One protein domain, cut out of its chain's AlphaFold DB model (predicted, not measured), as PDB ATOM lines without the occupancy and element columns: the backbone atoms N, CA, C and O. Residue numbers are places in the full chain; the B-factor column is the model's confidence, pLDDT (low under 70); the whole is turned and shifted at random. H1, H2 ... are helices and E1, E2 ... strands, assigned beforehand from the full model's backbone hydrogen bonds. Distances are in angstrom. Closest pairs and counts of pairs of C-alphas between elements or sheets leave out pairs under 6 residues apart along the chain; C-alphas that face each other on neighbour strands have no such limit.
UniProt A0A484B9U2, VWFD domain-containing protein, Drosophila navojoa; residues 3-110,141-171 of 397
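This is residues 3 to 110 and 141 to 171 of the 397 residues of the protein "VWFD domain-containing protein" of Drosophila navojoa (UniProt A0A484B9U2). One wide, twisted sheet of seven strands makes the body, and a loose head of three short helices and long loops, residues 50 to 99, sits beyond one end of its strands. Both faces of the sheet are bare of named helices, and the loop of residues 27 to 39 lies at the opposite end of the long strands from the head. The printed part has 139 residues with three named helices and seven named strands, along the chain E1 E2 E3 H1 H2 H3 E4 E5 E6 E7; the sheet's order is E1 - E2 - E3 - E4 - E5 - E6 - E7, antiparallel throughout. The class is mixed, helices and strands. The whole is loose, with a radius of gyration of the C-alphas of 19.6 A, and elongated, spanning 62 by 38 by 26 A.

Find C-alpha 3 at (20.711, 35.071, 39.856); from there strand E1, residues 3 to 9, runs 20.3 A. Look next at E2, residues 18 to 26, 26.2 A long, and E3, residues 40 to 49, the longest strand at 30.0 A, which ends with C-alpha 49 at (-5.900, 30.075, 32.964). H1, residues 52 to 59, is the longest helix at 10.5 A; H2, residues 73 to 77, measures 8.3 A and H3, residues 93 to 96, 5.1 A. E4, residues 100 to 108, then runs 26.5 A. After the cut come E5, residues 141 to 147, 19.9 A; E6, residues 152 to 159, 23.0 A; and E7, residues 162 to 170, 24.1 A, ending with C-alpha 170 at (-8.976, 45.830, 23.174).

Begin at the edge strand E1 and walk across the sheet to the other edge strand, E7. E1 and E2 form a hairpin, their directions 171 degrees apart, with N 7 and O 21 at 2.8 A, within hydrogen-bond range. E2 and E3 are a hairpin too, with N 20 and O 46 at 2.8 A; these three strands make a meander, each the antiparallel neighbour of the one before. E3 and E4 are antiparallel at 170 degrees, with N 47 and O 102 at 2.7 A. E4 and E5 are antiparallel at 174 degrees, with N 103 and O 144 at 2.8 A. E5, E6 and E7 make a second meander of two hairpins: look for N 145 and O 156 at 2.8 A, then N 155 and O 166 at 2.9 A. From edge to edge the strands' lines turn by 65 degrees. H1, H2 and H3 are not on the sheet. H1 and H3 only just touch, with 3 pairs of C-alphas within 8 A, the closest being those of Ala 54 and Phe 95 at 5.4 A. H1 and H2 are close but not clearly touching; their closest C-alphas, those of Leu 58 and Lys 73, are 7.9 A apart. H2 and H3 are only just apart, at 8.2 A. In H1 every O i to N i+4 pair is within hydrogen-bond range; in H2 0 of 1 is, beside 2 of 2 O i to N i+3 pairs, and H3 is too short for an O i to N i+4 pair.

The two C-alphas farthest apart, those of Glu 31 and Thr 68, are 63.6 A from each other. Residues 111 to 140 are not printed, and C-alphas 110 and 141 are 11.7 A apart across the cut. The long links are E2 to E3, H1 to H2 and H2 to H3. The mean pLDDT of the printed part is 76.4; 28 residues are under 70, among them residues 10 to 16, 61 to 68 and 149 to 152.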
ATOM      1  N   CYS A   3      20.998  36.498  39.856       74.88
ATOM      2  CA  CYS A   3      20.711  35.071  39.856       74.88
ATOM      3  C   CYS A   3      19.205  34.877  39.686       74.88
ATOM      4  O   CYS A   3      18.410  35.612  40.277       74.88
ATOM      5  N   THR A   4      18.785  33.933  38.848       74.81
ATOM      6  CA  THR A   4      17.365  33.704  38.548       74.81
ATOM      7  C   THR A   4      17.043  32.228  38.677       74.81
ATOM      8  O   THR A   4      17.728  31.391  38.096       74.81
ATOM      9  N   LYS A   5      15.982  31.913  39.423       75.38
ATOM     10  CA  LYS A   5      15.422  30.564  39.505       75.38
ATOM     11  C   LYS A   5      13.973  30.603  39.048       75.38
ATOM     12  O   LYS A   5      13.205  31.456  39.498       75.38
ATOM     13  N   LEU A   6      13.628  29.687  38.152       78.50
ATOM     14  CA  LEU A   6      12.315  29.581  37.527       78.50
ATOM     15  C   LEU A   6      11.780  28.173  37.745       78.50
ATOM     16  O   LEU A   6      12.483  27.196  37.492       78.50
ATOM     17  N   THR A   7      10.528  28.088  38.174       80.44
ATOM     18  CA  THR A   7       9.764  26.849  38.245       80.44
ATOM     19  C   THR A   7       8.498  27.038  37.425       80.44
ATOM     20  O   THR A   7       7.731  27.974  37.653       80.44
ATOM     21  N   TYR A   8       8.288  26.149  36.462       77.25
ATOM     22  CA  TYR A   8       7.106  26.147  35.612       77.25
ATOM     23  C   TYR A   8       6.225  24.948  35.958       77.25
ATOM     24  O   TYR A   8       6.678  23.807  35.896       77.25
ATOM     25  N   GLU A   9       4.972  25.218  36.309       71.62
ATOM     26  CA  GLU A   9       3.926  24.213  36.469       71.62
ATOM     27  C   GLU A   9       2.929  24.345  35.299       71.62
ATOM     28  O   GLU A   9       2.345  25.422  35.104       71.62
ATOM     29  N   PRO A  10       2.726  23.286  34.494       66.81
ATOM     30  CA  PRO A  10       1.785  23.325  33.382       66.81
ATOM     31  C   PRO A  10       0.329  23.397  33.869       66.81
ATOM     32  O   PRO A  10      -0.004  22.997  34.984       66.81
ATOM     33  N   LEU A  11      -0.560  23.894  33.007       66.00
ATOM     34  CA  LEU A  11      -1.995  23.973  33.277       66.00
ATOM     35  C   LEU A  11      -2.610  22.586  33.433       66.00
ATOM     36  O   LEU A  11      -2.622  21.774  32.509       66.00
ATOM     37  N   VAL A  12      -3.241  22.379  34.582       65.75
ATOM     38  CA  VAL A  12      -4.099  21.233  34.848       65.75
ATOM     39  C   VAL A  12      -5.510  21.776  35.003       65.75
ATOM     40  O   VAL A  12      -5.893  22.195  36.089       65.75
ATOM     41  N   PHE A  13      -6.301  21.787  33.931       62.50
ATOM     42  CA  PHE A  13      -7.621  22.446  33.882       62.50
ATOM     43  C   PHE A  13      -8.544  22.161  35.071       62.50
ATOM     44  O   PHE A  13      -9.264  23.045  35.530       62.50
ATOM     45  N   THR A  14      -8.514  20.936  35.593       58.78
ATOM     46  CA  THR A  14      -9.329  20.519  36.739       58.78
ATOM     47  C   THR A  14      -8.734  20.918  38.092       58.78
ATOM     48  O   THR A  14      -9.464  20.979  39.080       58.78
ATOM     49  N   LYS A  15      -7.429  21.211  38.165       61.53
ATOM     50  CA  LYS A  15      -6.694  21.443  39.416       61.53
ATOM     51  C   LYS A  15      -6.130  22.870  39.527       61.53
ATOM     52  O   LYS A  15      -6.410  23.523  40.537       61.53
ATOM     53  N   ARG A  16      -5.354  23.367  38.547       64.19
ATOM     54  CA  ARG A  16      -4.540  24.605  38.645       64.19
ATOM     55  C   ARG A  16      -4.291  25.286  37.281       64.19
ATOM     56  O   ARG A  16      -4.097  24.557  36.314       64.19
ATOM     57  N   PRO A  17      -4.257  26.638  37.193       72.69
ATOM     58  CA  PRO A  17      -3.835  27.385  35.995       72.69
ATOM     59  C   PRO A  17      -2.356  27.135  35.625       72.69
ATOM     60  O   PRO A  17      -1.600  26.665  36.479       72.69
ATOM     61  N   HIS A  18      -1.916  27.498  34.405       78.31
ATOM     62  CA  HIS A  18      -0.479  27.601  34.096       78.31
ATOM     63  C   HIS A  18       0.144  28.521  35.131       78.31
ATOM     64  O   HIS A  18      -0.336  29.640  35.302       78.31
ATOM     65  N   THR A  19       1.182  28.064  35.818       78.38
ATOM     66  CA  THR A  19       1.806  28.843  36.883       78.38
ATOM     67  C   THR A  19       3.309  28.881  36.654       78.38
ATOM     68  O   THR A  19       3.986  27.858  36.682       78.38
ATOM     69  N   LEU A  20       3.838  30.075  36.417       81.62
ATOM     70  CA  LEU A  20       5.262  30.355  36.366       81.62
ATOM     71  C   LEU A  20       5.636  31.099  37.644       81.62
ATOM     72  O   LEU A  20       5.335  32.282  37.804       81.62
ATOM     73  N   ASN A  21       6.306  30.388  38.540       85.00
ATOM     74  CA  ASN A  21       6.835  30.952  39.768       85.00
ATOM     75  C   ASN A  21       8.331  31.159  39.603       85.00
ATOM     76  O   ASN A  21       9.054  30.279  39.137       85.00
ATOM     77  N   GLY A  22       8.818  32.313  40.017       84.12
ATOM     78  CA  GLY A  22      10.227  32.609  39.907       84.12
ATOM     79  C   GLY A  22      10.673  33.626  40.921       84.12
ATOM     80  O   GLY A  22       9.887  34.322  41.567       84.12
ATOM     81  N   TYR A  23      11.984  33.712  41.061       83.81
ATOM     82  CA  TYR A  23      12.577  34.841  41.735       83.81
ATOM     83  C   TYR A  23      13.880  35.252  41.072       83.81
ATOM     84  O   TYR A  23      14.655  34.423  40.590       83.81
ATOM     85  N   VAL A  24      14.116  36.555  41.100       83.62
ATOM     86  CA  VAL A  24      15.364  37.192  40.702       83.62
ATOM     87  C   VAL A  24      16.014  37.726  41.969       83.62
ATOM     88  O   VAL A  24      15.388  38.494  42.702       83.62
ATOM     89  N   VAL A  25      17.250  37.310  42.247       84.19
ATOM     90  CA  VAL A  25      18.079  37.877  43.319       84.19
ATOM     91  C   VAL A  25      19.208  38.684  42.702       84.19
ATOM     92  O   VAL A  25      19.946  38.187  41.852       84.19
ATOM     93  N   PHE A  26      19.365  39.924  43.140       79.00
ATOM     94  CA  PHE A  26      20.467  40.782  42.728       79.00
ATOM     95  C   PHE A  26      21.652  40.591  43.677       79.00
ATOM     96  O   PHE A  26      21.507  40.717  44.892       79.00
ATOM     97  N   GLY A  27      22.825  40.281  43.121       71.38
ATOM     98  CA  GLY A  27      24.032  40.003  43.895       71.38
ATOM     99  C   GLY A  27      25.038  39.142  43.133       71.38
ATOM    100  O   GLY A  27      24.796  38.713  42.002       71.38
ATOM    101  N   LEU A  28      26.202  38.926  43.736       66.69
ATOM    102  CA  LEU A  28      27.164  37.937  43.251       66.69
ATOM    103  C   LEU A  28      26.719  36.556  43.746       66.69
ATOM    104  O   LEU A  28      26.249  36.443  44.877       66.69
ATOM    105  N   ALA A  29      26.816  35.542  42.884       66.12
ATOM    106  CA  ALA A  29      26.666  34.154  43.311       66.12
ATOM    107  C   ALA A  29      27.805  33.800  44.278       66.12
ATOM    108  O   ALA A  29      28.876  34.413  44.211       66.12
ATOM    109  N   ASP A  30      27.560  32.858  45.182       69.06
ATOM    110  CA  ASP A  30      28.615  32.357  46.060       69.06
ATOM    111  C   ASP A  30      29.654  31.526  45.279       69.06
ATOM    112  O   ASP A  30      29.525  31.299  44.072       69.06
ATOM    113  N   GLU A  31      30.711  31.075  45.958       68.50
ATOM    114  CA  GLU A  31      31.770  30.259  45.339       68.50
ATOM    115  C   GLU A  31      31.250  28.921  44.768       68.50
ATOM    116  O   GLU A  31      31.898  28.339  43.900       68.50
ATOM    117  N   ASN A  32      30.060  28.472  45.188       72.06
ATOM    118  CA  ASN A  32      29.396  27.253  44.722       72.06
ATOM    119  C   ASN A  32      28.400  27.506  43.573       72.06
ATOM    120  O   ASN A  32      27.796  26.562  43.059       72.06
ATOM    121  N   GLY A  33      28.230  28.760  43.139       68.12
ATOM    122  CA  GLY A  33      27.282  29.144  42.095       68.12
ATOM    123  C   GLY A  33      25.824  29.236  42.565       68.12
ATOM    124  O   GLY A  33      24.927  29.348  41.725       68.12
ATOM    125  N   GLU A  34      25.563  29.211  43.873       71.94
ATOM    126  CA  GLU A  34      24.226  29.379  44.436       71.94
ATOM    127  C   GLU A  34      23.823  30.861  44.501       71.94
ATOM    128  O   GLU A  34      24.645  31.776  44.639       71.94
ATOM    129  N   CYS A  35      22.517  31.127  44.363       73.06
ATOM    130  CA  CYS A  35      22.000  32.488  44.492       73.06
ATOM    131  C   CYS A  35      22.206  32.990  45.934       73.06
ATOM    132  O   CYS A  35      21.848  32.269  46.864       73.06
ATOM    133  N   PRO A  36      22.640  34.246  46.144       74.44
ATOM    134  CA  PRO A  36      22.853  34.777  47.487       74.44
ATOM    135  C   PRO A  36      21.546  34.796  48.295       74.44
ATOM    136  O   PRO A  36      20.536  35.335  47.840       74.44
ATOM    137  N   GLU A  37      21.554  34.242  49.509       69.81
ATOM    138  CA  GLU A  37      20.344  34.159  50.345       69.81
ATOM    139  C   GLU A  37      19.887  35.524  50.893       69.81
ATOM    140  O   GLU A  37      18.693  35.753  51.092       69.81
ATOM    141  N   THR A  38      20.820  36.457  51.101       69.06
ATOM    142  CA  THR A  38      20.594  37.745  51.787       69.06
ATOM    143  C   THR A  38      20.479  38.958  50.851       69.06
ATOM    144  O   THR A  38      20.515  40.101  51.306       69.06
ATOM    145  N   GLY A  39      20.306  38.742  49.543       72.38
ATOM    146  CA  GLY A  39      20.247  39.812  48.538       72.38
ATOM    147  C   GLY A  39      18.870  40.462  48.337       72.38
ATOM    148  O   GLY A  39      17.836  39.970  48.797       72.38
ATOM    149  N   SER A  40      18.845  41.564  47.580       83.25
ATOM    150  CA  SER A  40      17.602  42.162  47.076       83.25
ATOM    151  C   SER A  40      16.896  41.177  46.145       83.25
ATOM    152  O   SER A  40      17.494  40.706  45.176       83.25
ATOM    153  N   LYS A  41      15.627  40.863  46.422       85.50
ATOM    154  CA  LYS A  41      14.898  39.778  45.750       85.50
ATOM    155  C   LYS A  41      13.536  40.225  45.238       85.50
ATOM    156  O   LYS A  41      12.704  40.684  46.018       85.50
ATOM    157  N   VAL A  42      13.287  40.015  43.947       86.62
ATOM    158  CA  VAL A  42      11.957  40.122  43.333       86.62
ATOM    159  C   VAL A  42      11.416  38.713  43.153       86.62
ATOM    160  O   VAL A  42      11.994  37.913  42.422       86.62
ATOM    161  N   GLN A  43      10.329  38.393  43.841       88.44
ATOM    162  CA  GLN A  43       9.548  37.183  43.610       88.44
ATOM    163  C   GLN A  43       8.416  37.526  42.657       88.44
ATOM    164  O   GLN A  43       7.758  38.550  42.834       88.44
ATOM    165  N   PHE A  44       8.188  36.667  41.673       89.19
ATOM    166  CA  PHE A  44       7.056  36.801  40.778       89.19
ATOM    167  C   PHE A  44       6.311  35.476  40.649       89.19
ATOM    168  O   PHE A  44       6.922  34.407  40.584       89.19
ATOM    169  N   ALA A  45       4.988  35.557  40.610       87.69
ATOM    170  CA  ALA A  45       4.103  34.439  40.335       87.69
ATOM    171  C   ALA A  45       3.149  34.858  39.221       87.69
ATOM    172  O   ALA A  45       2.194  35.595  39.458       87.69
ATOM    173  N   ALA A  46       3.441  34.424  37.996       86.12
ATOM    174  CA  ALA A  46       2.572  34.630  36.848       86.12
ATOM    175  C   ALA A  46       1.669  33.405  36.679       86.12
ATOM    176  O   ALA A  46       2.137  32.269  36.645       86.12
ATOM    177  N   ARG A  47       0.366  33.630  36.581       87.00
ATOM    178  CA  ARG A  47      -0.669  32.609  36.444       87.00
ATOM    179  C   ARG A  47      -1.505  32.926  35.220       87.00
ATOM    180  O   ARG A  47      -1.892  34.072  35.025       87.00
ATOM    181  N   ALA A  48      -1.799  31.923  34.410       84.38
ATOM    182  CA  ALA A  48      -2.649  32.061  33.238       84.38
ATOM    183  C   ALA A  48      -3.617  30.879  33.163       84.38
ATOM    184  O   ALA A  48      -3.209  29.717  33.224       84.38
ATOM    185  N   GLY A  49      -4.914  31.145  33.052       80.81
ATOM    186  CA  GLY A  49      -5.900  30.075  32.964       80.81
ATOM    187  C   GLY A  49      -7.313  30.536  32.623       80.81
ATOM    188  O   GLY A  49      -7.531  31.692  32.252       80.81
ATOM    189  N   PRO A  50      -8.288  29.620  32.723       81.00
ATOM    190  CA  PRO A  50      -9.684  29.937  32.466       81.00
ATOM    191  C   PRO A  50     -10.270  30.825  33.572       81.00
ATOM    192  O   PRO A  50      -9.748  30.905  34.690       81.00
ATOM    193  N   SER A  51     -11.393  31.475  33.263       78.50
ATOM    194  CA  SER A  51     -12.115  32.347  34.197       78.50
ATOM    195  C   SER A  51     -12.469  31.652  35.520       78.50
ATOM    196  O   SER A  51     -12.679  30.439  35.570       78.50
ATOM    197  N   GLU A  52     -12.609  32.422  36.604       76.88
ATOM    198  CA  GLU A  52     -13.106  31.906  37.892       76.88
ATOM    199  C   GLU A  52     -14.439  31.178  37.780       76.88
ATOM    200  O   GLU A  52     -14.622  30.139  38.409       76.88
ATOM    201  N   HIS A  53     -15.346  31.677  36.939       77.81
ATOM    202  CA  HIS A  53     -16.623  31.022  36.694       77.81
ATOM    203  C   HIS A  53     -16.437  29.631  36.072       77.81
ATOM    204  O   HIS A  53     -17.015  28.658  36.555       77.81
ATOM    205  N   ALA A  54     -15.577  29.512  35.056       77.94
ATOM    206  CA  ALA A  54     -15.246  28.231  34.438       77.94
ATOM    207  C   ALA A  54     -14.557  27.276  35.430       77.94
ATOM    208  O   ALA A  54     -14.908  26.097  35.493       77.94
ATOM    209  N   ARG A  55     -13.644  27.784  36.272       77.00
ATOM    210  CA  ARG A  55     -13.006  27.010  37.353       77.00
ATOM    211  C   ARG A  55     -14.022  26.513  38.384       77.00
ATOM    212  O   ARG A  55     -13.979  25.348  38.775       77.00
ATOM    213  N   ALA A  56     -14.938  27.375  38.818       78.38
ATOM    214  CA  ALA A  56     -15.990  27.028  39.768       78.38
ATOM    215  C   ALA A  56     -16.942  25.978  39.182       78.38
ATOM    216  O   ALA A  56     -17.257  24.991  39.843       78.38
ATOM    217  N   PHE A  57     -17.336  26.132  37.917       78.19
ATOM    218  CA  PHE A  57     -18.156  25.151  37.215       78.19
ATOM    219  C   PHE A  57     -17.445  23.794  37.106       78.19
ATOM    220  O   PHE A  57     -18.044  22.765  37.428       78.19
ATOM    221  N   LEU A  58     -16.153  23.785  36.752       73.25
ATOM    222  CA  LEU A  58     -15.314  22.582  36.701       73.25
ATOM    223  C   LEU A  58     -15.235  21.833  38.037       73.25
ATOM    224  O   LEU A  58     -15.198  20.606  38.036       73.25
ATOM    225  N   ARG A  59     -15.284  22.549  39.160       73.81
ATOM    226  CA  ARG A  59     -15.279  21.963  40.510       73.81
ATOM    227  C   ARG A  59     -16.663  21.602  41.045       73.81
ATOM    228  O   ARG A  59     -16.746  20.868  42.016       73.81
ATOM    229  N   SER A  60     -17.730  22.126  40.447       72.94
ATOM    230  CA  SER A  60     -19.097  21.867  40.904       72.94
ATOM    231  C   SER A  60     -19.616  20.493  40.474       72.94
ATOM    232  O   SER A  60     -19.250  20.008  39.402       72.94
ATOM    233  N   ASP A  61     -20.558  19.939  41.237       67.00
ATOM    234  CA  ASP A  61     -21.289  18.702  40.904       67.00
ATOM    235  C   ASP A  61     -22.349  18.899  39.805       67.00
ATOM    236  O   ASP A  61     -23.175  18.024  39.558       67.00
ATOM    237  N   LYS A  62     -22.382  20.068  39.146       63.44
ATOM    238  CA  LYS A  62     -23.319  20.319  38.046       63.44
ATOM    239  C   LYS A  62     -22.977  19.417  36.858       63.44
ATOM    240  O   LYS A  62     -21.839  19.400  36.390       63.44
ATOM    241  N   ILE A  63     -23.996  18.699  36.387       56.53
ATOM    242  CA  ILE A  63     -23.849  17.461  35.605       56.53
ATOM    243  C   ILE A  63     -23.650  17.698  34.099       56.53
ATOM    244  O   ILE A  63     -23.227  16.786  33.400       56.53
ATOM    245  N   SER A  64     -23.856  18.900  33.553       58.22
ATOM    246  CA  SER A  64     -23.600  19.086  32.121       58.22
ATOM    247  C   SER A  64     -23.329  20.524  31.693       58.22
ATOM    248  O   SER A  64     -23.878  21.472  32.249       58.22
ATOM    249  N   LEU A  65     -22.461  20.663  30.685       59.09
ATOM    250  CA  LEU A  65     -22.161  21.905  29.962       59.09
ATOM    251  C   LEU A  65     -23.282  22.284  28.983       59.09
ATOM    252  O   LEU A  65     -23.472  23.458  28.677       59.09
ATOM    253  N   THR A  66     -24.022  21.278  28.519       57.34
ATOM    254  CA  THR A  66     -25.159  21.354  27.595       57.34
ATOM    255  C   THR A  66     -26.039  20.141  27.879       57.34
ATOM    256  O   THR A  66     -25.513  19.047  27.704       57.34
ATOM    257  N   ASP A  67     -27.299  20.306  28.312       51.62
ATOM    258  CA  ASP A  67     -28.299  19.284  28.741       51.62
ATOM    259  C   ASP A  67     -28.461  18.045  27.820       51.62
ATOM    260  O   ASP A  67     -29.524  17.759  27.275       51.62
ATOM    261  N   THR A  68     -27.391  17.298  27.581       64.44
ATOM    262  CA  THR A  68     -27.320  16.218  26.607       64.44
ATOM    263  C   THR A  68     -26.364  15.152  27.113       64.44
ATOM    264  O   THR A  68     -25.229  15.445  27.498       64.44
ATOM    265  N   ASP A  69     -26.800  13.898  27.038       70.69
ATOM    266  CA  ASP A  69     -25.994  12.730  27.411       70.69
ATOM    267  C   ASP A  69     -24.763  12.539  26.500       70.69
ATOM    268  O   ASP A  69     -23.860  11.772  26.819       70.69
ATOM    269  N   PHE A  70     -24.702  13.257  25.371       74.00
ATOM    270  CA  PHE A  70     -23.680  13.124  24.326       74.00
ATOM    271  C   PHE A  70     -22.472  14.059  24.495       74.00
ATOM    272  O   PHE A  70     -21.497  13.924  23.757       74.00
ATOM    273  N   CYS A  71     -22.539  15.033  25.408       81.31
ATOM    274  CA  CYS A  71     -21.470  16.013  25.628       81.31
ATOM    275  C   CYS A  71     -21.309  16.344  27.124       81.31
ATOM    276  O   CYS A  71     -21.493  17.493  27.540       81.31
ATOM    277  N   PRO A  72     -21.023  15.328  27.959       84.12
ATOM    278  CA  PRO A  72     -20.941  15.502  29.397       84.12
ATOM    279  C   PRO A  72     -19.655  16.251  29.768       84.12
ATOM    280  O   PRO A  72     -18.683  16.283  29.013       84.12
ATOM    281  N   LYS A  73     -19.628  16.866  30.948       81.12
ATOM    282  CA  LYS A  73     -18.503  17.687  31.425       81.12
ATOM    283  C   LYS A  73     -17.181  16.909  31.510       81.12
ATOM    284  O   LYS A  73     -16.106  17.485  31.355       81.12
ATOM    285  N   GLU A  74     -17.253  15.603  31.733       83.69
ATOM    286  CA  GLU A  74     -16.136  14.672  31.890       83.69
ATOM    287  C   GLU A  74     -15.230  14.614  30.654       83.69
ATOM    288  O   GLU A  74     -14.034  14.351  30.797       83.69
ATOM    289  N   VAL A  75     -15.742  14.948  29.464       84.94
ATOM    290  CA  VAL A  75     -14.939  15.021  28.230       84.94
ATOM    291  C   VAL A  75     -13.826  16.077  28.306       84.94
ATOM    292  O   VAL A  75     -12.826  15.959  27.606       84.94
ATOM    293  N   LEU A  76     -13.928  17.066  29.208       82.12
ATOM    294  CA  LEU A  76     -12.875  18.064  29.452       82.12
ATOM    295  C   LEU A  76     -11.588  17.470  30.058       82.12
ATOM    296  O   LEU A  76     -10.541  18.126  30.050       82.12
ATOM    297  N   LYS A  77     -11.635  16.234  30.578       82.75
ATOM    298  CA  LYS A  77     -10.449  15.523  31.088       82.75
ATOM    299  C   LYS A  77      -9.485  15.127  29.962       82.75
ATOM    300  O   LYS A  77      -8.283  15.040  30.201       82.75
ATOM    301  N   PHE A  78     -10.000  14.944  28.749       83.56
ATOM    302  CA  PHE A  78      -9.266  14.455  27.584       83.56
ATOM    303  C   PHE A  78      -8.432  15.562  26.924       83.56
ATOM    304  O   PHE A  78      -8.628  16.758  27.176       83.56
ATOM    305  N   SER A  79      -7.443  15.173  26.119       80.31
ATOM    306  CA  SER A  79      -6.600  16.107  25.367       80.31
ATOM    307  C   SER A  79      -6.125  15.487  24.045       80.31
ATOM    308  O   SER A  79      -5.269  14.609  24.094       80.31
ATOM    309  N   PRO A  80      -6.626  15.929  22.875       78.75
ATOM    310  CA  PRO A  80      -7.690  16.913  22.698       78.75
ATOM    311  C   PRO A  80      -9.046  16.396  23.199       78.75
ATOM    312  O   PRO A  80      -9.243  15.207  23.448       78.75
ATOM    313  N   ILE A  81      -9.991  17.319  23.373       81.88
ATOM    314  CA  ILE A  81     -11.355  16.982  23.789       81.88
ATOM    315  C   ILE A  81     -12.053  16.227  22.644       81.88
ATOM    316  O   ILE A  81     -12.007  16.705  21.506       81.88
ATOM    317  N   PRO A  82     -12.731  15.098  22.920       82.50
ATOM    318  CA  PRO A  82     -13.571  14.407  21.954       82.50
ATOM    319  C   PRO A  82     -14.644  15.356  21.429       82.50
ATOM    320  O   PRO A  82     -15.538  15.768  22.168       82.50
ATOM    321  N   THR A  83     -14.543  15.723  20.155       77.12
ATOM    322  CA  THR A  83     -15.552  16.553  19.494       77.12
ATOM    323  C   THR A  83     -16.398  15.706  18.557       77.12
ATOM    324  O   THR A  83     -15.955  14.692  18.015       77.12
ATOM    325  N   SER A  84     -17.648  16.115  18.388       73.44
ATOM    326  CA  SER A  84     -18.586  15.514  17.447       73.44
ATOM    327  C   SER A  84     -19.553  16.572  16.929       73.44
ATOM    328  O   SER A  84     -19.616  17.694  17.441       73.44
ATOM    329  N   LYS A  85     -20.396  16.196  15.965       73.50
ATOM    330  CA  LYS A  85     -21.519  17.035  15.517       73.50
ATOM    331  C   LYS A  85     -22.400  17.539  16.679       73.50
ATOM    332  O   LYS A  85     -22.952  18.637  16.587       73.50
ATOM    333  N   TYR A  86     -22.514  16.750  17.749       75.12
ATOM    334  CA  TYR A  86     -23.362  17.014  18.917       75.12
ATOM    335  C   TYR A  86     -22.576  17.529  20.131       75.12
ATOM    336  O   TYR A  86     -23.175  18.033  21.074       75.12
ATOM    337  N   CYS A  87     -21.247  17.462  20.084       78.44
ATOM    338  CA  CYS A  87     -20.346  17.946  21.119       78.44
ATOM    339  C   CYS A  87     -19.288  18.849  20.480       78.44
ATOM    340  O   CYS A  87     -18.195  18.420  20.108       78.44
ATOM    341  N   LYS A  88     -19.672  20.107  20.246       78.06
ATOM    342  CA  LYS A  88     -18.871  21.064  19.476       78.06
ATOM    343  C   LYS A  88     -17.802  21.712  20.345       78.06
ATOM    344  O   LYS A  88     -18.050  22.019  21.507       78.06
ATOM    345  N   ARG A  89     -16.659  22.044  19.736       76.56
ATOM    346  CA  ARG A  89     -15.573  22.807  20.381       76.56
ATOM    347  C   ARG A  89     -16.062  24.095  21.050       76.56
ATOM    348  O   ARG A  89     -15.652  24.375  22.169       76.56
ATOM    349  N   SER A  90     -16.991  24.813  20.416       76.56
ATOM    350  CA  SER A  90     -17.570  26.059  20.942       76.56
ATOM    351  C   SER A  90     -18.194  25.915  22.332       76.56
ATOM    352  O   SER A  90     -18.227  26.875  23.093       76.56
ATOM    353  N   ASN A  91     -18.663  24.716  22.696       78.69
ATOM    354  CA  ASN A  91     -19.239  24.457  24.018       78.69
ATOM    355  C   ASN A  91     -18.171  24.499  25.124       78.69
ATOM    356  O   ASN A  91     -18.490  24.707  26.293       78.69
ATOM    357  N   PHE A  92     -16.904  24.303  24.755       77.94
ATOM    358  CA  PHE A  92     -15.778  24.186  25.675       77.94
ATOM    359  C   PHE A  92     -14.871  25.409  25.698       77.94
ATOM    360  O   PHE A  92     -14.080  25.525  26.629       77.94
ATOM    361  N   GLU A  93     -15.007  26.331  24.740       76.69
ATOM    362  CA  GLU A  93     -14.114  27.487  24.591       76.69
ATOM    363  C   GLU A  93     -13.936  28.258  25.901       76.69
ATOM    364  O   GLU A  93     -12.816  28.589  26.266       76.69
ATOM    365  N   ASN A  94     -14.997  28.471  26.681       76.62
ATOM    366  CA  ASN A  94     -14.902  29.184  27.962       76.62
ATOM    367  C   ASN A  94     -14.102  28.438  29.047       76.62
ATOM    368  O   ASN A  94     -13.625  29.057  29.998       76.62
ATOM    369  N   PHE A  95     -13.979  27.116  28.930       78.38
ATOM    370  CA  PHE A  95     -13.279  26.243  29.876       78.38
ATOM    371  C   PHE A  95     -11.848  25.954  29.441       78.38
ATOM    372  O   PHE A  95     -11.002  25.666  30.287       78.38
ATOM    373  N   THR A  96     -11.584  26.032  28.138       76.38
ATOM    374  CA  THR A  96     -10.280  25.740  27.547       76.38
ATOM    375  C   THR A  96      -9.488  26.995  27.186       76.38
ATOM    376  O   THR A  96      -8.259  26.941  27.092       76.38
ATOM    377  N   SER A  97     -10.161  28.140  27.054       79.62
ATOM    378  CA  SER A  97      -9.517  29.421  26.781       79.62
ATOM    379  C   SER A  97      -8.822  29.978  28.013       79.62
ATOM    380  O   SER A  97      -9.383  30.028  29.110       79.62
ATOM    381  N   ILE A  98      -7.613  30.486  27.807       80.19
ATOM    382  CA  ILE A  98      -6.927  31.317  28.787       80.19
ATOM    383  C   ILE A  98      -7.577  32.702  28.748       80.19
ATOM    384  O   ILE A  98      -7.331  33.494  27.837       80.19
ATOM    385  N   THR A  99      -8.435  32.977  29.731       81.00
ATOM    386  CA  THR A  99      -9.190  34.236  29.833       81.00
ATOM    387  C   THR A  99      -8.829  35.068  31.060       81.00
ATOM    388  O   THR A  99      -9.422  36.120  31.287       81.00
ATOM    389  N   GLN A 100      -7.942  34.573  31.916       82.50
ATOM    390  CA  GLN A 100      -7.495  35.267  33.116       82.50
ATOM    391  C   GLN A 100      -5.982  35.130  33.249       82.50
ATOM    392  O   GLN A 100      -5.440  34.030  33.110       82.50
ATOM    393  N   TYR A 101      -5.326  36.253  33.524       84.56
ATOM    394  CA  TYR A 101      -3.896  36.339  33.772       84.56
ATOM    395  C   TYR A 101      -3.680  37.096  35.070       84.56
ATOM    396  O   TYR A 101      -4.108  38.241  35.194       84.56
ATOM    397  N   ASP A 102      -2.993  36.471  36.012       85.75
ATOM    398  CA  ASP A 102      -2.667  37.078  37.292       85.75
ATOM    399  C   ASP A 102      -1.148  37.117  37.443       85.75
ATOM    400  O   ASP A 102      -0.466  36.144  37.139       85.75
ATOM    401  N   MET A 103      -0.598  38.216  37.933       86.50
ATOM    402  CA  MET A 103       0.823  38.369  38.197       86.50
ATOM    403  C   MET A 103       1.004  39.005  39.567       86.50
ATOM    404  O   MET A 103       0.681  40.175  39.758       86.50
ATOM    405  N   ASP A 104       1.543  38.233  40.503       88.62
ATOM    406  CA  ASP A 104       1.914  38.737  41.820       88.62
ATOM    407  C   ASP A 104       3.408  39.049  41.819       88.62
ATOM    408  O   ASP A 104       4.225  38.204  41.451       88.62
ATOM    409  N   LEU A 105       3.767  40.251  42.250       88.25
ATOM    410  CA  LEU A 105       5.136  40.703  42.444       88.25
ATOM    411  C   LEU A 105       5.348  41.037  43.916       88.25
ATOM    412  O   LEU A 105       4.646  41.875  44.482       88.25
ATOM    413  N   LYS A 106       6.355  40.412  44.524       88.81
ATOM    414  CA  LYS A 106       6.772  40.688  45.899       88.81
ATOM    415  C   LYS A 106       8.237  41.081  45.933       88.81
ATOM    416  O   LYS A 106       9.104  40.375  45.416       88.81
ATOM    417  N   PHE A 107       8.510  42.198  46.583       86.56
ATOM    418  CA  PHE A 107       9.824  42.810  46.646       86.56
ATOM    419  C   PHE A 107      10.365  42.680  48.071       86.56
ATOM    420  O   PHE A 107       9.692  43.044  49.031       86.56
ATOM    421  N   ASN A 108      11.580  42.152  48.222       85.50
ATOM    422  CA  ASN A 108      12.230  41.985  49.522       85.50
ATOM    423  C   ASN A 108      13.628  42.608  49.496       85.50
ATOM    424  O   ASN A 108      14.385  42.383  48.550       85.50
ATOM    425  N   ASN A 109      13.983  43.345  50.551       83.06
ATOM    426  CA  ASN A 109      15.297  43.980  50.724       83.06
ATOM    427  C   ASN A 109      15.722  44.825  49.511       83.06
ATOM    428  O   ASN A 109      16.873  44.764  49.076       83.06
ATOM    429  N   MET A 110      14.783  45.577  48.922       83.56
ATOM    430  CA  MET A 110      15.091  46.448  47.789       83.56
ATOM    431  C   MET A 110      16.021  47.588  48.221       83.56
ATOM    432  O   MET A 110      15.860  48.134  49.313       83.56
ATOM    433  N   GLN A 141       4.421  45.158  47.441       82.19
ATOM    434  CA  GLN A 141       3.634  44.170  46.721       82.19
ATOM    435  C   GLN A 141       2.819  44.834  45.616       82.19
ATOM    436  O   GLN A 141       2.193  45.873  45.827       82.19
ATOM    437  N   ILE A 142       2.822  44.200  44.446       82.06
ATOM    438  CA  ILE A 142       1.994  44.580  43.307       82.06
ATOM    439  C   ILE A 142       1.273  43.318  42.843       82.06
ATOM    440  O   ILE A 142       1.927  42.344  42.480       82.06
ATOM    441  N   ASN A 143      -0.055  43.343  42.837       83.31
ATOM    442  CA  ASN A 143      -0.864  42.294  42.229       83.31
ATOM    443  C   ASN A 143      -1.485  42.865  40.955       83.31
ATOM    444  O   ASN A 143      -2.097  43.933  40.966       83.31
ATOM    445  N   ILE A 144      -1.313  42.168  39.843       83.25
ATOM    446  CA  ILE A 144      -1.881  42.539  38.552       83.25
ATOM    447  C   ILE A 144      -2.825  41.421  38.142       83.25
ATOM    448  O   ILE A 144      -2.427  40.266  38.075       83.25
ATOM    449  N   THR A 145      -4.068  41.759  37.844       83.31
ATOM    450  CA  THR A 145      -5.113  40.805  37.481       83.31
ATOM    451  C   THR A 145      -5.786  41.298  36.211       83.31
ATOM    452  O   THR A 145      -6.400  42.362  36.180       83.31
ATOM    453  N   MET A 146      -5.678  40.530  35.140       82.69
ATOM    454  CA  MET A 146      -6.269  40.822  33.842       82.69
ATOM    455  C   MET A 146      -7.320  39.765  33.526       82.69
ATOM    456  O   MET A 146      -7.031  38.572  33.601       82.69
ATOM    457  N   HIS A 147      -8.524  40.180  33.126       79.31
ATOM    458  CA  HIS A 147      -9.523  39.231  32.629       79.31
ATOM    459  C   HIS A 147     -10.052  39.637  31.257       79.31
ATOM    460  O   HIS A 147     -10.453  40.781  31.040       79.31
ATOM    461  N   THR A 148     -10.099  38.659  30.358       75.31
ATOM    462  CA  THR A 148     -10.378  38.788  28.926       75.31
ATOM    463  C   THR A 148     -11.573  37.897  28.520       75.31
ATOM    464  O   THR A 148     -11.407  36.956  27.738       75.31
ATOM    465  N   PRO A 149     -12.794  38.107  29.056       61.41
ATOM    466  CA  PRO A 149     -13.937  37.265  28.690       61.41
ATOM    467  C   PRO A 149     -14.416  37.492  27.233       61.41
ATOM    468  O   PRO A 149     -15.050  36.609  26.656       61.41
ATOM    469  N   HIS A 150     -14.089  38.632  26.604       63.78
ATOM    470  CA  HIS A 150     -14.516  39.042  25.249       63.78
ATOM    471  C   HIS A 150     -13.387  39.807  24.514       63.78
ATOM    472  O   HIS A 150     -12.247  39.769  24.968       63.78
ATOM    473  N   ASP A 151     -13.695  40.527  23.424       58.09
ATOM    474  CA  ASP A 151     -12.764  41.410  22.674       58.09
ATOM    475  C   ASP A 151     -12.209  42.582  23.510       58.09
ATOM    476  O   ASP A 151     -11.324  43.328  23.083       58.09
ATOM    477  N   HIS A 152     -12.741  42.756  24.719       65.94
ATOM    478  CA  HIS A 152     -12.305  43.740  25.692       65.94
ATOM    479  C   HIS A 152     -11.856  43.053  26.974       65.94
ATOM    480  O   HIS A 152     -12.485  42.095  27.439       65.94
ATOM    481  N   PHE A 153     -10.806  43.598  27.582       73.50
ATOM    482  CA  PHE A 153     -10.360  43.193  28.904       73.50
ATOM    483  C   PHE A 153     -10.457  44.322  29.915       73.50
ATOM    484  O   PHE A 153     -10.449  45.510  29.579       73.50
ATOM    485  N   TRP A 154     -10.549  43.912  31.176       80.19
ATOM    486  CA  TRP A 154     -10.272  44.784  32.300       80.19
ATOM    487  C   TRP A 154      -8.901  44.431  32.878       80.19
ATOM    488  O   TRP A 154      -8.513  43.259  32.928       80.19
ATOM    489  N   LEU A 155      -8.169  45.453  33.303       82.75
ATOM    490  CA  LEU A 155      -6.923  45.312  34.042       82.75
ATOM    491  C   LEU A 155      -7.144  45.883  35.435       82.75
ATOM    492  O   LEU A 155      -7.427  47.072  35.581       82.75
ATOM    493  N   THR A 156      -7.023  45.036  36.443       83.00
ATOM    494  CA  THR A 156      -6.994  45.434  37.841       83.00
ATOM    495  C   THR A 156      -5.545  45.435  38.299       83.00
ATOM    496  O   THR A 156      -4.861  44.422  38.192       83.00
ATOM    497  N   VAL A 157      -5.071  46.568  38.797       81.69
ATOM    498  CA  VAL A 157      -3.762  46.680  39.443       81.69
ATOM    499  C   VAL A 157      -4.012  47.025  40.897       81.69
ATOM    500  O   VAL A 157      -4.692  48.006  41.193       81.69
ATOM    501  N   GLU A 158      -3.488  46.210  41.799       82.25
ATOM    502  CA  GLU A 158      -3.500  46.455  43.231       82.25
ATOM    503  C   GLU A 158      -2.074  46.691  43.716       82.25
ATOM    504  O   GLU A 158      -1.186  45.863  43.509       82.25
ATOM    505  N   VAL A 159      -1.860  47.815  44.392       78.62
ATOM    506  CA  VAL A 159      -0.583  48.136  45.033       78.62
ATOM    507  C   VAL A 159      -0.872  48.443  46.487       78.62
ATOM    508  O   VAL A 159      -1.565  49.412  46.794       78.62
ATOM    509  N   ASN A 160      -0.364  47.600  47.385       73.62
ATOM    510  CA  ASN A 160      -0.546  47.744  48.832       73.62
ATOM    511  C   ASN A 160      -2.011  47.998  49.266       73.62
ATOM    512  O   ASN A 160      -2.263  48.825  50.142       73.62
ATOM    513  N   GLY A 161      -2.980  47.311  48.647       70.81
ATOM    514  CA  GLY A 161      -4.414  47.435  48.949       70.81
ATOM    515  C   GLY A 161      -5.153  48.571  48.228       70.81
ATOM    516  O   GLY A 161      -6.369  48.685  48.367       70.81
ATOM    517  N   VAL A 162      -4.466  49.412  47.444       73.81
ATOM    518  CA  VAL A 162      -5.118  50.400  46.569       73.81
ATOM    519  C   VAL A 162      -5.378  49.769  45.207       73.81
ATOM    520  O   VAL A 162      -4.444  49.306  44.556       73.81
ATOM    521  N   HIS A 163      -6.639  49.774  44.775       76.38
ATOM    522  CA  HIS A 163      -7.076  49.138  43.534       76.38
ATOM    523  C   HIS A 163      -7.355  50.162  42.429       76.38
ATOM    524  O   HIS A 163      -8.154  51.084  42.612       76.38
ATOM    525  N   TRP A 164      -6.797  49.931  41.244       77.12
ATOM    526  CA  TRP A 164      -7.200  50.600  40.008       77.12
ATOM    527  C   TRP A 164      -7.762  49.593  39.033       77.12
ATOM    528  O   TRP A 164      -7.220  48.502  38.877       77.12
ATOM    529  N   ARG A 165      -8.831  49.987  38.342       78.38
ATOM    530  CA  ARG A 165      -9.458  49.171  37.311       78.38
ATOM    531  C   ARG A 165      -9.526  49.958  36.015       78.38
ATOM    532  O   ARG A 165     -10.217  50.969  35.937       78.38
ATOM    533  N   ILE A 166      -8.794  49.488  35.014       79.38
ATOM    534  CA  ILE A 166      -8.799  50.034  33.660       79.38
ATOM    535  C   ILE A 166      -9.755  49.182  32.830       79.38
ATOM    536  O   ILE A 166      -9.624  47.957  32.792       79.38
ATOM    537  N   TYR A 167     -10.736  49.824  32.200       78.94
ATOM    538  CA  TYR A 167     -11.783  49.164  31.419       78.94
ATOM    539  C   TYR A 167     -11.542  49.313  29.911       78.94
ATOM    540  O   TYR A 167     -10.896  50.262  29.475       78.94
ATOM    541  N   HIS A 168     -12.135  48.408  29.125       72.25
ATOM    542  CA  HIS A 168     -12.244  48.495  27.660       72.25
ATOM    543  C   HIS A 168     -10.922  48.544  26.885       72.25
ATOM    544  O   HIS A 168     -10.853  49.156  25.820       72.25
ATOM    545  N   ILE A 169      -9.880  47.863  27.359       72.50
ATOM    546  CA  ILE A 169      -8.673  47.713  26.545       72.50
ATOM    547  C   ILE A 169      -8.951  46.607  25.504       72.50
ATOM    548  O   ILE A 169      -9.438  45.537  25.882       72.50
ATOM    549  N   PRO A 170      -8.737  46.844  24.198       63.16
ATOM    550  CA  PRO A 170      -8.976  45.830  23.174       63.16
ATOM    551  C   PRO A 170      -7.934  44.708  23.265       63.16
ATOM    552  O   PRO A 170      -6.739  44.977  23.381       63.16
ATOM    553  N   PHE A 171      -8.370  43.450  23.184       65.94
ATOM    554  CA  PHE A 171      -7.485  42.284  23.118       65.94
ATOM    555  C   PHE A 171      -7.986  41.298  22.073       65.94
ATOM    556  O   PHE A 171      -9.120  40.836  22.129       65.94
TER     557      PHE A 171